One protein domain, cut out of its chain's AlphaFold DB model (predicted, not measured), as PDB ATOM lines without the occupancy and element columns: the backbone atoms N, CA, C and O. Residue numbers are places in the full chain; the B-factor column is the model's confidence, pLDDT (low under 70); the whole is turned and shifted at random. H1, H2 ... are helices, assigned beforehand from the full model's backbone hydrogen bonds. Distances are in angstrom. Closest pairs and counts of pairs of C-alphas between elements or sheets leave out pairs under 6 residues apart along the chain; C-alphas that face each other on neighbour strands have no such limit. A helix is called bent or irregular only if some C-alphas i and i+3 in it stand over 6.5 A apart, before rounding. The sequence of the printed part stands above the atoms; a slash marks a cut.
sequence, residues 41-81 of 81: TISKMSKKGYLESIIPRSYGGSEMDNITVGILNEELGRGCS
ATOM      1  N   THR A  41     140.962 120.381 104.895       91.38
ATOM      2  CA  THR A  41     141.434 121.183 103.756       91.38
ATOM      3  C   THR A  41     142.954 121.121 103.635       91.38
ATOM      4  O   THR A  41     143.466 120.824 102.556       91.38
ATOM      5  N   ILE A  42     143.679 121.289 104.748       93.44
ATOM      6  CA  ILE A  42     145.146 121.157 104.787       93.44
ATOM      7  C   ILE A  42     145.578 119.759 104.313       93.44
ATOM      8  O   ILE A  42     146.458 119.627 103.464       93.44
ATOM      9  N   SER A  43     144.925 118.704 104.813       95.50
ATOM     10  CA  SER A  43     145.207 117.315 104.427       95.50
ATOM     11  C   SER A  43     144.972 117.071 102.934       95.50
ATOM     12  O   SER A  43     145.796 116.441 102.270       95.50
ATOM     13  N   LYS A  44     143.883 117.602 102.370       94.81
ATOM     14  CA  LYS A  44     143.587 117.506 100.933       94.81
ATOM     15  C   LYS A  44     144.631 118.222 100.078       94.81
ATOM     16  O   LYS A  44     145.023 117.673  99.050       94.81
ATOM     17  N   MET A  45     145.104 119.396 100.507       95.19
ATOM     18  CA  MET A  45     146.165 120.130  99.809       95.19
ATOM     19  C   MET A  45     147.501 119.378  99.838       95.19
ATOM     20  O   MET A  45     148.128 119.225  98.791       95.19
ATOM     21  N   SER A  46     147.907 118.840 100.995       94.94
ATOM     22  CA  SER A  46     149.144 118.045 101.100       94.94
ATOM     23  C   SER A  46     149.074 116.756 100.280       94.94
ATOM     24  O   SER A  46     150.002 116.436  99.553       94.94
ATOM     25  N   LYS A  47     147.940 116.040 100.271       95.25
ATOM     26  CA  LYS A  47     147.785 114.832  99.429       95.25
ATOM     27  C   LYS A  47     147.962 115.098  97.932       95.25
ATOM     28  O   LYS A  47     148.269 114.172  97.186       95.25
ATOM     29  N   LYS A  48     147.717 116.331  97.483       95.56
ATOM     30  CA  LYS A  48     147.951 116.768  96.102       95.56
ATOM     31  C   LYS A  48     149.376 117.279  95.864       95.56
ATOM     32  O   LYS A  48     149.725 117.547  94.720       95.56
ATOM     33  N   GLY A  49     150.188 117.397  96.914       95.81
ATOM     34  CA  GLY A  49     151.552 117.904  96.845       95.81
ATOM     35  C   GLY A  49     151.637 119.427  96.722       95.81
ATOM     36  O   GLY A  49     152.648 119.944  96.244       95.81
ATOM     37  N   TYR A  50     150.563 120.149  97.062       96.69
ATOM     38  CA  TYR A  50     150.465 121.596  96.848       96.69
ATOM     39  C   TYR A  50     151.158 122.407  97.953       96.69
ATOM     40  O   TYR A  50     151.682 123.484  97.673       96.69
ATOM     41  N   LEU A  51     151.214 121.895  99.189       95.81
ATOM     42  CA  LEU A  51     151.873 122.578 100.316       95.81
ATOM     43  C   LEU A  51     153.402 122.435 100.263       95.81
ATOM     44  O   LEU A  51     154.145 123.303 100.705       95.81
ATOM     45  N   GLU A  52     153.860 121.341  99.676       96.62
ATOM     46  CA  GLU A  52     155.241 120.929  99.465       96.62
ATOM     47  C   GLU A  52     155.669 121.131  98.000       96.62
ATOM     48  O   GLU A  52     156.577 120.465  97.499       96.62
ATOM     49  N   SER A  53     155.000 122.055  97.301       97.38
ATOM     50  CA  SER A  53     155.090 122.229  95.849       97.38
ATOM     51  C   SER A  53     156.513 122.479  95.348       97.38
ATOM     52  O   SER A  53     156.930 121.834  94.393       97.38
ATOM     53  N   ILE A  54     157.288 123.338  96.015       96.81
ATOM     54  CA  ILE A  54     158.680 123.659  95.639       96.81
ATOM     55  C   ILE A  54     159.723 122.700  96.243       96.81
ATOM     56  O   ILE A  54     160.905 122.753  95.902       96.81
ATOM     57  N   ILE A  55     159.320 121.834  97.174       97.44
ATOM     58  CA  ILE A  55     160.258 120.962  97.883       97.44
ATOM     59  C   ILE A  55     160.741 119.852  96.931       97.44
ATOM     60  O   ILE A  55     159.919 119.287  96.206       97.44
ATOM     61  N   PRO A  56     162.044 119.508  96.915       97.44
ATOM     62  CA  PRO A  56     162.546 118.442  96.053       97.44
ATOM     63  C   PRO A  56     161.897 117.088  96.349       97.44
ATOM     64  O   PRO A  56     161.601 116.759  97.505       97.44
ATOM     65  N   ARG A  57     161.760 116.244  95.318       95.69
ATOM     66  CA  ARG A  57     161.158 114.904  95.455       95.69
ATOM     67  C   ARG A  57     161.912 114.004  96.430       95.69
ATOM     68  O   ARG A  57     161.291 113.190  97.107       95.69
ATOM     69  N   SER A  58     163.229 114.175  96.557       97.69
ATOM     70  CA  SER A  58     164.064 113.439  97.522       97.69
ATOM     71  C   SER A  58     163.678 113.681  98.985       97.69
ATOM     72  O   SER A  58     163.986 112.851  99.836       97.69
ATOM     73  N   TYR A  59     162.968 114.774  99.267       97.00
ATOM     74  CA  TYR A  59     162.421 115.105 100.583       97.00
ATOM     75  C   TYR A  59     160.897 114.916 100.657       97.00
ATOM     76  O   TYR A  59     160.278 115.335 101.631       97.00
ATOM     77  N   GLY A  60     160.285 114.286  99.646       94.19
ATOM     78  CA  GLY A  60     158.843 114.033  99.591       94.19
ATOM     79  C   GLY A  60     157.998 115.171  99.010       94.19
ATOM     80  O   GLY A  60     156.782 115.124  99.146       94.19
ATOM     81  N   GLY A  61     158.611 116.176  98.376       96.19
ATOM     82  CA  GLY A  61     157.892 117.270  97.719       96.19
ATOM     83  C   GLY A  61     157.532 117.016  96.253       96.19
ATOM     84  O   GLY A  61     157.837 115.962  95.687       96.19
ATOM     85  N   SER A  62     156.898 118.009  95.626       96.06
ATOM     86  CA  SER A  62     156.456 117.921  94.223       96.06
ATOM     87  C   SER A  62     157.470 118.452  93.211       96.06
ATOM     88  O   SER A  62     157.338 118.144  92.025       96.06
ATOM     89  N   GLU A  63     158.474 119.213  93.662       96.81
ATOM     90  CA  GLU A  63     159.534 119.801  92.831       96.81
ATOM     91  C   GLU A  63     158.991 120.567  91.609       96.81
ATOM     92  O   GLU A  63     159.477 120.438  90.487       96.81
ATOM     93  N   MET A  64     157.928 121.345  91.825       97.12
ATOM     94  CA  MET A  64     157.333 122.218  90.817       97.12
ATOM     95  C   MET A  64     158.248 123.412  90.538       97.12
ATOM     96  O   MET A  64     158.871 123.966  91.446       97.12
ATOM     97  N   ASP A  65     158.292 123.854  89.281       96.38
ATOM     98  CA  ASP A  65     159.010 125.072  88.918       96.38
ATOM     99  C   ASP A  65     158.300 126.334  89.443       96.38
ATOM    100  O   ASP A  65     157.099 126.340  89.724       96.38
ATOM    101  N   ASN A  66     159.040 127.440  89.527       96.06
ATOM    102  CA  ASN A  66     158.537 128.690  90.102       96.06
ATOM    103  C   ASN A  66     157.322 129.278  89.368       96.06
ATOM    104  O   ASN A  66     156.502 129.936  90.003       96.06
ATOM    105  N   ILE A  67     157.191 129.069  88.052       96.38
ATOM    106  CA  ILE A  67     156.023 129.561  87.311       96.38
ATOM    107  C   ILE A  67     154.803 128.728  87.692       96.38
ATOM    108  O   ILE A  67     153.759 129.294  88.002       96.38
ATOM    109  N   THR A  68     154.943 127.404  87.751       97.81
ATOM    110  CA  THR A  68     153.870 126.507  88.197       97.81
ATOM    111  C   THR A  68     153.436 126.792  89.637       97.81
ATOM    112  O   THR A  68     152.238 126.896  89.899       97.81
ATOM    113  N   VAL A  69     154.380 127.008  90.560       97.94
ATOM    114  CA  VAL A  69     154.073 127.427  91.943       97.94
ATOM    115  C   VAL A  69     153.359 128.784  91.963       97.94
ATOM    116  O   VAL A  69     152.409 128.977  92.719       97.94
ATOM    117  N   GLY A  70     153.772 129.720  91.105       97.88
ATOM    118  CA  GLY A  70     153.093 131.003  90.932       97.88
ATOM    119  C   GLY A  70     151.632 130.845  90.502       97.88
ATOM    120  O   GLY A  70     150.760 131.473  91.091       97.88
ATOM    121  N   ILE A  71     151.354 129.963  89.540       98.19
ATOM    122  CA  ILE A  71     149.992 129.665  89.064       98.19
ATOM    123  C   ILE A  71     149.146 129.021  90.172       98.19
ATOM    124  O   ILE A  71     147.986 129.391  90.342       98.19
ATOM    125  N   LEU A  72     149.712 128.079  90.936       98.31
ATOM    126  CA  LEU A  72     149.037 127.471  92.088       98.31
ATOM    127  C   LEU A  72     148.606 128.541  93.101       98.31
ATOM    128  O   LEU A  72     147.457 128.550  93.539       98.31
ATOM    129  N   ASN A  73     149.514 129.459  93.436       97.75
ATOM    130  CA  ASN A  73     149.227 130.558  94.355       97.75
ATOM    131  C   ASN A  73     148.214 131.559  93.775       97.75
ATOM    132  O   ASN A  73     147.370 132.050  94.518       97.75
ATOM    133  N   GLU A  74     148.263 131.842  92.467       97.88
ATOM    134  CA  GLU A  74     147.286 132.698  91.776       97.88
ATOM    135  C   GLU A  74     145.867 132.125  91.894       97.88
ATOM    136  O   GLU A  74     144.951 132.837  92.304       97.88
ATOM    137  N   GLU A  75     145.671 130.839  91.585       98.12
ATOM    138  CA  GLU A  75     144.346 130.211  91.690       98.12
ATOM    139  C   GLU A  75     143.886 130.067  93.149       98.12
ATOM    140  O   GLU A  75     142.706 130.278  93.430       98.12
ATOM    141  N   LEU A  76     144.793 129.774  94.093       96.06
ATOM    142  CA  LEU A  76     144.464 129.753  95.523       96.06
ATOM    143  C   LEU A  76     143.999 131.133  96.006       96.06
ATOM    144  O   LEU A  76     142.928 131.232  96.602       96.06
ATOM    145  N   GLY A  77     144.754 132.191  95.693       96.00
ATOM    146  CA  GLY A  77     144.399 133.567  96.045       96.00
ATOM    147  C   GLY A  77     143.094 134.023  95.392       96.00
ATOM    148  O   GLY A  77     142.284 134.678  96.031       96.00
ATOM    149  N   ARG A  78     142.817 133.609  94.150       95.94
ATOM    150  CA  ARG A  78     141.529 133.879  93.490       95.94
ATOM    151  C   ARG A  78     140.338 133.288  94.254       95.94
ATOM    152  O   ARG A  78     139.250 133.859  94.218       95.94
ATOM    153  N   GLY A  79     140.505 132.110  94.857       92.25
ATOM    154  CA  GLY A  79     139.423 131.405  95.545       92.25
ATOM    155  C   GLY A  79     139.283 131.736  97.031       92.25
ATOM    156  O   GLY A  79     138.185 131.627  97.571       92.25
ATOM    157  N   CYS A  80     140.378 132.090  97.701       85.75
ATOM    158  CA  CYS A  80     140.414 132.309  99.143       85.75
ATOM    159  C   CYS A  80     141.574 133.254  99.499       85.75
ATOM    160  O   CYS A  80     142.679 132.797  99.800       85.75
ATOM    161  N   SER A  81     141.312 134.564  99.457       75.88
ATOM    162  CA  SER A  81     142.205 135.639  99.920       75.88
ATOM    163  C   SER A  81     141.440 136.693 100.696       75.88
ATOM    164  O   SER A  81     140.318 137.000 100.225       75.88
TER     165      SER A  81
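Overview. This is residues 41 to 81 of the 81 residues of the protein "Acyl-CoA dehydrogenase" of Ruminiclostridium cellobioparum subsp. termitidis CT1112 (UniProt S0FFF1). A flat piece in which a straight helix, H2, and a short helix, H1, stand away from each other and a long looped stretch, residues 48 to 65, joins them at one side. That stretch runs outward from the end of H1, turns back near Ser 58 and comes in to the start of H2, whose far end, with the last residues, sticks out as residues 74 to 81. The printed part has 41 residues with two named helices, H1 then H2 along the chain, and no named strand; the class is all helix. It is only just compact, close to loose, with a radius of gyration of the C-alphas of 10.4 A, and its C-alphas span 31 by 24 by 10 A.

Arrangement. The longest helix by residues is H2, residues 66 to 79. H1, residues 41 to 47, is apart from it, with no C-alpha of the one within 8 A of the other. The link between them is long, 18 residues. Residues 74 to 81, of which 74 to 79 belong to H2, stand free. In H1 and H2 every O i to N i+4 pair is within hydrogen-bond range. Neither helix is bent.

Along the chain. H2 measures 20.1 A from C-alpha 66 at (158.537, 128.690, 90.102) to C-alpha 79 at (139.423, 131.405, 95.545). H1 measures 10.0 A, from C-alpha 41 at (141.434, 121.183, 103.756) to C-alpha 47 at (147.785, 114.832, 99.429). Between them, the C-alpha of Ser 58 is at (164.064, 113.439, 97.522).

Size, cuts and confidence. The two C-alphas farthest apart are those of Ser 58 and Ser 81, at 31.2 A. The C-alphas of Thr 41 and Ser 81, the first and last printed, are 15.0 A apart. Without the free stretch, the body of 33 residues spans 23 by 23 by 8 A. The printed part has no cut, and Ser 81 is the chain's last residue. The mean pLDDT of the printed part is 95.5, and no printed residue is under 70.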